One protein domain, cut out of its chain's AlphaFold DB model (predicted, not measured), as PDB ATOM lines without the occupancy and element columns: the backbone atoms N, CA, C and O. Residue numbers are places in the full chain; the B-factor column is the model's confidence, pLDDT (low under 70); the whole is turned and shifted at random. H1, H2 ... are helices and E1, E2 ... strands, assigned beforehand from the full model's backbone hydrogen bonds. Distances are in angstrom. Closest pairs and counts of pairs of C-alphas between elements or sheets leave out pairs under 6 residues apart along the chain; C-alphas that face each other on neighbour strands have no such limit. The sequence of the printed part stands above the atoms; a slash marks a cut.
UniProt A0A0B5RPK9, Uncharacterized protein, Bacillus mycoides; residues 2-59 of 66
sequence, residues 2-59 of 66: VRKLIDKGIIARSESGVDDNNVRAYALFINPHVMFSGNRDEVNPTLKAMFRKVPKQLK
ATOM      1  N   VAL A   2     239.560 282.488 423.468       79.25
ATOM      2  CA  VAL A   2     240.522 281.884 424.420       79.25
ATOM      3  C   VAL A   2     241.492 280.877 423.779       79.25
ATOM      4  O   VAL A   2     242.693 280.979 423.993       79.25
ATOM      5  N   ARG A   3     241.016 279.968 422.916       83.81
ATOM      6  CA  ARG A   3     241.870 278.950 422.263       83.81
ATOM      7  C   ARG A   3     243.047 279.542 421.477       83.81
ATOM      8  O   ARG A   3     244.165 279.095 421.654       83.81
ATOM      9  N   LYS A   4     242.837 280.643 420.742       86.50
ATOM     10  CA  LYS A   4     243.916 281.354 420.021       86.50
ATOM     11  C   LYS A   4     244.984 281.945 420.950       86.50
ATOM     12  O   LYS A   4     246.087 282.221 420.495       86.50
ATOM     13  N   LEU A   5     244.637 282.228 422.205       84.50
ATOM     14  CA  LEU A   5     245.580 282.716 423.214       84.50
ATOM     15  C   LEU A   5     246.338 281.548 423.853       84.50
ATOM     16  O   LEU A   5     247.529 281.687 424.113       84.50
ATOM     17  N   ILE A   6     245.677 280.398 424.018       86.00
ATOM     18  CA  ILE A   6     246.320 279.139 424.417       86.00
ATOM     19  C   ILE A   6     247.332 278.695 423.356       86.00
ATOM     20  O   ILE A   6     248.493 278.478 423.680       86.00
ATOM     21  N   ASP A   7     246.940 278.679 422.080       86.25
ATOM     22  CA  ASP A   7     247.809 278.283 420.960       86.25
ATOM     23  C   ASP A   7     249.056 279.182 420.833       86.25
ATOM     24  O   ASP A   7     250.087 278.768 420.314       86.25
ATOM     25  N   LYS A   8     248.968 280.432 421.310       82.62
ATOM     26  CA  LYS A   8     250.078 281.396 421.344       82.62
ATOM     27  C   LYS A   8     250.913 281.333 422.630       82.62
ATOM     28  O   LYS A   8     251.819 282.145 422.780       82.62
ATOM     29  N   GLY A   9     250.584 280.443 423.568       80.62
ATOM     30  CA  GLY A   9     251.260 280.329 424.864       80.62
ATOM     31  C   GLY A   9     250.988 281.489 425.831       80.62
ATOM     32  O   GLY A   9     251.722 281.666 426.796       80.62
ATOM     33  N   ILE A  10     249.955 282.301 425.580       84.75
ATOM     34  CA  ILE A  10     249.591 283.452 426.426       84.75
ATOM     35  C   ILE A  10     248.766 283.002 427.641       84.75
ATOM     36  O   ILE A  10     248.865 283.592 428.718       84.75
ATOM     37  N   ILE A  11     247.944 281.967 427.458       89.94
ATOM     38  CA  ILE A  11     247.081 281.393 428.493       89.94
ATOM     39  C   ILE A  11     247.366 279.896 428.588       89.94
ATOM     40  O   ILE A  11     247.372 279.209 427.571       89.94
ATOM     41  N   ALA A  12     247.533 279.376 429.799       87.81
ATOM     42  CA  ALA A  12     247.521 277.945 430.062       87.81
ATOM     43  C   ALA A  12     246.169 277.544 430.661       87.81
ATOM     44  O   ALA A  12     245.614 278.252 431.502       87.81
ATOM     45  N   ARG A  13     245.624 276.412 430.219       86.12
ATOM     46  CA  ARG A  13     244.375 275.854 430.744       86.12
ATOM     47  C   ARG A  13     244.699 274.594 431.535       86.12
ATOM     48  O   ARG A  13     245.312 273.688 430.984       86.12
ATOM     49  N   SER A  14     244.253 274.540 432.785       84.31
ATOM     50  CA  SER A  14     244.244 273.318 433.588       84.31
ATOM     51  C   SER A  14     242.805 272.859 433.765       84.31
ATOM     52  O   SER A  14     241.940 273.671 434.097       84.31
ATOM     53  N   GLU A  15     242.528 271.589 433.508       81.12
ATOM     54  CA  GLU A  15     241.214 270.999 433.760       81.12
ATOM     55  C   GLU A  15     241.185 270.485 435.204       81.12
ATOM     56  O   GLU A  15     242.107 269.786 435.621       81.12
ATOM     57  N   SER A  16     240.161 270.850 435.980       69.25
ATOM     58  CA  SER A  16     239.905 270.187 437.260       69.25
ATOM     59  C   SER A  16     238.932 269.033 437.034       69.25
ATOM     60  O   SER A  16     238.136 269.060 436.092       69.25
ATOM     61  N   GLY A  17     239.023 268.005 437.878       62.88
ATOM     62  CA  GLY A  17     238.165 266.824 437.804       62.88
ATOM     63  C   GLY A  17     236.676 267.173 437.771       62.88
ATOM     64  O   GLY A  17     236.248 268.212 438.276       62.88
ATOM     65  N   VAL A  18     235.908 266.302 437.122       57.88
ATOM     66  CA  VAL A  18     234.456 266.406 436.992       57.88
ATOM     67  C   VAL A  18     233.838 265.766 438.235       57.88
ATOM     68  O   VAL A  18     233.792 264.543 438.321       57.88
ATOM     69  N   ASP A  19     233.391 266.570 439.197       59.69
ATOM     70  CA  ASP A  19     232.520 266.081 440.272       59.69
ATOM     71  C   ASP A  19     231.104 265.959 439.717       59.69
ATOM     72  O   ASP A  19     230.455 266.982 439.524       59.69
ATOM     73  N   ASP A  20     230.695 264.723 439.396       59.12
ATOM     74  CA  ASP A  20     229.343 264.187 439.116       59.12
ATOM     75  C   ASP A  20     228.265 265.158 438.570       59.12
ATOM     76  O   ASP A  20     227.074 265.079 438.863       59.12
ATOM     77  N   ASN A  21     228.696 266.127 437.769       58.66
ATOM     78  CA  ASN A  21     227.895 267.197 437.205       58.66
ATOM     79  C   ASN A  21     228.536 267.606 435.877       58.66
ATOM     80  O   ASN A  21     229.757 267.635 435.728       58.66
ATOM     81  N   ASN A  22     227.717 267.937 434.882       58.03
ATOM     82  CA  ASN A  22     228.135 268.085 433.484       58.03
ATOM     83  C   ASN A  22     228.933 269.385 433.203       58.03
ATOM     84  O   ASN A  22     228.999 269.871 432.072       58.03
ATOM     85  N   VAL A  23     229.527 269.981 434.240       59.72
ATOM     86  CA  VAL A  23     230.283 271.230 434.199       59.72
ATOM     87  C   VAL A  23     231.767 270.895 434.281       59.72
ATOM     88  O   VAL A  23     232.304 270.603 435.345       59.72
ATOM     89  N   ARG A  24     232.462 270.960 433.141       61.84
ATOM     90  CA  ARG A  24     233.930 270.889 433.121       61.84
ATOM     91  C   ARG A  24     234.493 272.149 433.768       61.84
ATOM     92  O   ARG A  24     234.552 273.197 433.123       61.84
ATOM     93  N   ALA A  25     234.901 272.048 435.024       73.75
ATOM     94  CA  ALA A  25     235.629 273.111 435.693       73.75
ATOM     95  C   ALA A  25     237.070 273.166 435.155       73.75
ATOM     96  O   ALA A  25     237.733 272.152 434.935       73.75
ATOM     97  N   TYR A  26     237.546 274.370 434.848       77.44
ATOM     98  CA  TYR A  26     238.916 274.586 434.401       77.44
ATOM     99  C   TYR A  26     239.436 275.920 434.923       77.44
ATOM    100  O   TYR A  26     238.712 276.914 434.969       77.44
ATOM    101  N   ALA A  27     240.714 275.940 435.283       83.56
ATOM    102  CA  ALA A  27     241.440 277.146 435.638       83.56
ATOM    103  C   ALA A  27     242.192 277.673 434.409       83.56
ATOM    104  O   ALA A  27     242.790 276.903 433.648       83.56
ATOM    105  N   LEU A  28     242.163 278.993 434.211       87.38
ATOM    106  CA  LEU A  28     242.989 279.678 433.221       87.38
ATOM    107  C   LEU A  28     244.098 280.437 433.941       87.38
ATOM    108  O   LEU A  28     243.832 281.326 434.745       87.38
ATOM    109  N   PHE A  29     245.336 280.113 433.603       87.12
ATOM    110  CA  PHE A  29     246.516 280.826 434.059       87.12
ATOM    111  C   PHE A  29     246.964 281.764 432.949       87.12
ATOM    112  O   PHE A  29     247.120 281.348 431.801       87.12
ATOM    113  N   ILE A  30     247.157 283.034 433.277       87.31
ATOM    114  CA  ILE A  30     247.552 284.065 432.320       87.31
ATOM    115  C   ILE A  30     248.945 284.551 432.716       87.31
ATOM    116  O   ILE A  30     249.196 284.806 433.892       87.31
ATOM    117  N   ASN A  31     249.844 284.698 431.743       81.56
ATOM    118  CA  ASN A  31     251.182 285.224 432.000       81.56
ATOM    119  C   ASN A  31     251.097 286.702 432.460       81.56
ATOM    120  O   ASN A  31     250.615 287.544 431.696       81.56
ATOM    121  N   PRO A  32     251.569 287.053 433.672       79.75
ATOM    122  CA  PRO A  32     251.464 288.416 434.191       79.75
ATOM    123  C   PRO A  32     252.296 289.426 433.388       79.75
ATOM    124  O   PRO A  32     251.939 290.597 433.330       79.75
ATOM    125  N   HIS A  33     253.355 288.993 432.695       79.00
ATOM    126  CA  HIS A  33     254.206 289.879 431.891       79.00
ATOM    127  C   HIS A  33     253.516 290.442 430.639       79.00
ATOM    128  O   HIS A  33     254.035 291.366 430.018       79.00
ATOM    129  N   VAL A  34     252.358 289.894 430.254       77.50
ATOM    130  CA  VAL A  34     251.551 290.389 429.126       77.50
ATOM    131  C   VAL A  34     250.218 290.992 429.578       77.50
ATOM    132  O   VAL A  34     249.368 291.309 428.743       77.50
ATOM    133  N   MET A  35     250.024 291.153 430.889       81.12
ATOM    134  CA  MET A  35     248.874 291.856 431.443       81.12
ATOM    135  C   MET A  35     249.157 293.354 431.494       81.12
ATOM    136  O   MET A  35     250.061 293.809 432.188       81.12
ATOM    137  N   PHE A  36     248.339 294.126 430.785       79.38
ATOM    138  CA  PHE A  36     248.380 295.582 430.815       79.38
ATOM    139  C   PHE A  36     247.054 296.103 431.364       79.38
ATOM    140  O   PHE A  36     245.987 295.722 430.877       79.38
ATOM    141  N   SER A  37     247.112 296.970 432.373       78.94
ATOM    142  CA  SER A  37     245.941 297.679 432.890       78.94
ATOM    143  C   SER A  37     245.635 298.901 432.027       78.94
ATOM    144  O   SER A  37     246.547 299.645 431.667       78.94
ATOM    145  N   GLY A  38     244.360 299.146 431.736       81.25
ATOM    146  CA  GLY A  38     243.932 300.337 431.007       81.25
ATOM    147  C   GLY A  38     242.557 300.176 430.379       81.25
ATOM    148  O   GLY A  38     241.916 299.131 430.496       81.25
ATOM    149  N   ASN A  39     242.111 301.221 429.690       83.06
ATOM    150  CA  ASN A  39     240.883 301.168 428.914       83.06
ATOM    151  C   ASN A  39     241.125 300.372 427.620       83.06
ATOM    152  O   ASN A  39     242.047 300.656 426.853       83.06
ATOM    153  N   ARG A  40     240.278 299.370 427.371       80.19
ATOM    154  CA  ARG A  40     240.332 298.532 426.166       80.19
ATOM    155  C   ARG A  40     240.174 299.345 424.879       80.19
ATOM    156  O   ARG A  40     240.782 298.984 423.872       80.19
ATOM    157  N   ASP A  41     239.373 300.402 424.907       86.44
ATOM    158  CA  ASP A  41     239.112 301.231 423.727       86.44
ATOM    159  C   ASP A  41     240.196 302.305 423.541       86.44
ATOM    160  O   ASP A  41     240.452 302.769 422.429       86.44
ATOM    161  N   GLU A  42     240.934 302.607 424.609       87.38
ATOM    162  CA  GLU A  42     241.980 303.627 424.652       87.38
ATOM    163  C   GLU A  42     243.351 303.014 424.964       87.38
ATOM    164  O   GLU A  42     244.038 303.340 425.932       87.38
ATOM    165  N   VAL A  43     243.773 302.073 424.119       83.94
ATOM    166  CA  VAL A  43     245.094 301.449 424.263       83.94
ATOM    167  C   VAL A  43     246.197 302.436 423.866       83.94
ATOM    168  O   VAL A  43     246.188 302.971 422.748       83.94
ATOM    169  N   ASN A  44     247.180 302.601 424.757       84.31
ATOM    170  CA  ASN A  44     248.350 303.459 424.575       84.31
ATOM    171  C   ASN A  44     249.034 303.218 423.198       84.31
ATOM    172  O   ASN A  44     249.330 302.067 422.852       84.31
ATOM    173  N   PRO A  45     249.309 304.269 422.400       83.06
ATOM    174  CA  PRO A  45     249.919 304.136 421.073       83.06
ATOM    175  C   PRO A  45     251.285 303.440 421.059       83.06
ATOM    176  O   PRO A  45     251.564 302.670 420.140       83.06
ATOM    177  N   THR A  46     252.111 303.652 422.083       80.88
ATOM    178  CA  THR A  46     253.409 302.985 422.245       80.88
ATOM    179  C   THR A  46     253.221 301.483 422.419       80.88
ATOM    180  O   THR A  46     253.895 300.694 421.761       80.88
ATOM    181  N   LEU A  47     252.232 301.069 423.216       77.88
ATOM    182  CA  LEU A  47     251.877 299.657 423.376       77.88
ATOM    183  C   LEU A  47     251.415 299.043 422.045       77.88
ATOM    184  O   LEU A  47     251.867 297.966 421.661       77.88
ATOM    185  N   LYS A  48     250.587 299.765 421.276       80.88
ATOM    186  CA  LYS A  48     250.191 299.344 419.918       80.88
ATOM    187  C   LYS A  48     251.388 299.217 418.975       80.88
ATOM    188  O   LYS A  48     251.370 298.338 418.116       80.88
ATOM    189  N   ALA A  49     252.391 300.085 419.099       79.12
ATOM    190  CA  ALA A  49     253.592 300.060 418.271       79.12
ATOM    191  C   ALA A  49     254.485 298.850 418.589       79.12
ATOM    192  O   ALA A  49     254.911 298.173 417.657       79.12
ATOM    193  N   MET A  50     254.681 298.527 419.873       73.38
ATOM    194  CA  MET A  50     255.481 297.372 420.314       73.38
ATOM    195  C   MET A  50     254.930 296.035 419.800       73.38
ATOM    196  O   MET A  50     255.694 295.142 419.452       73.38
ATOM    197  N   PHE A  51     253.603 295.901 419.712       73.31
ATOM    198  CA  PHE A  51     252.945 294.668 419.261       73.31
ATOM    199  C   PHE A  51     252.481 294.703 417.795       73.31
ATOM    200  O   PHE A  51     251.873 293.744 417.305       73.31
ATOM    201  N   ARG A  52     252.752 295.790 417.060       75.38
ATOM    202  CA  ARG A  52     252.474 295.858 415.621       75.38
ATOM    203  C   ARG A  52     253.507 295.028 414.862       75.38
ATOM    204  O   ARG A  52     254.665 294.938 415.249       75.38
ATOM    205  N   LYS A  53     253.098 294.438 413.730       69.38
ATOM    206  CA  LYS A  53     254.044 293.783 412.812       69.38
ATOM    207  C   LYS A  53     255.169 294.764 412.482       69.38
ATOM    208  O   LYS A  53     254.884 295.844 411.970       69.38
ATOM    209  N   VAL A  54     256.413 294.335 412.707       71.12
ATOM    210  CA  VAL A  54     257.607 295.082 412.303       71.12
ATOM    211  C   VAL A  54     257.463 295.456 410.817       71.12
ATOM    212  O   VAL A  54     257.272 294.550 409.984       71.12
ATOM    213  N   PRO A  55     257.488 296.759 410.469       74.19
ATOM    214  CA  PRO A  55     257.470 297.236 409.092       74.19
ATOM    215  C   PRO A  55     258.500 296.484 408.254       74.19
ATOM    216  O   PRO A  55     259.587 296.183 408.743       74.19
ATOM    217  N   LYS A  56     258.186 296.176 406.989       72.75
ATOM    218  CA  LYS A  56     259.095 295.402 406.118       72.75
ATOM    219  C   LYS A  56     260.500 296.018 406.067       72.75
ATOM    220  O   LYS A  56     261.478 295.286 406.043       72.75
ATOM    221  N   GLN A  57     260.572 297.344 406.124       71.31
ATOM    222  CA  GLN A  57     261.789 298.147 406.125       71.31
ATOM    223  C   GLN A  57     262.646 297.929 407.381       71.31
ATOM    224  O   GLN A  57     263.867 297.925 407.292       71.31
ATOM    225  N   LEU A  58     262.020 297.694 408.540       71.75
ATOM    226  CA  LEU A  58     262.713 297.480 409.813       71.75
ATOM    227  C   LEU A  58     263.132 296.015 410.031       71.75
ATOM    228  O   LEU A  58     263.910 295.732 410.935       71.75
ATOM    229  N   LYS A  59     262.664 295.074 409.195       70.75
ATOM    230  CA  LYS A  59     263.032 293.648 409.296       70.75
ATOM    231  C   LYS A  59     264.471 293.344 408.874       70.75
ATOM    232  O   LYS A  59     265.019 292.347 409.330       70.75
TER     233      LYS A  59
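Overview. This is residues 2 to 59 of the 66 residues of an uncharacterized protein of Bacillus mycoides (UniProt A0A0B5RPK9). There is little regular structure: a two-stranded antiparallel hairpin, E1 and E2, has short helix H1 at the end away from its turn, and a tail sticks out with residues 37 to 46 and 48 to 59, helix H2 within it. The 58 printed residues run H1, E1, E2, H2; the class is mixed, with 21 residues in named elements. The whole is extended, a rod of 56 by 27 by 17 A, radius of gyration of the C-alphas 17.0 A.

Along the chain. Find C-alpha 11 at (247.081, 281.393, 428.493); from there E1 runs 13.0 A to residue 15. E2, residues 26 to 30, spans 13.0 A. H1, residues 2 to 6, spans 6.4 A; H2, residues 45 to 50, spans 8.8 A and ends at C-alpha 50, (255.481, 297.372, 420.314).

Arrangement. In the hairpin, E1 and E2 stand at 160 degrees; look for N 12 and O 29, 2.8 A apart, within hydrogen-bond range. The closest C-alphas of H1 and E1, Leu 5 and Ile 11, are 5.6 A apart. H1 and E2 are near each other, with 5 pairs of C-alphas within 10 A. H2 is apart from H1 and E1. In both helices every O i to N i+4 pair is within hydrogen-bond range.

Size, cuts and confidence. The farthest C-alphas, Asp 20 and Gln 57, are 57.4 A apart. The printed part has no cut; the link E2 to H2 is long. The pLDDT is under 70 at residues 16 to 24 and 53.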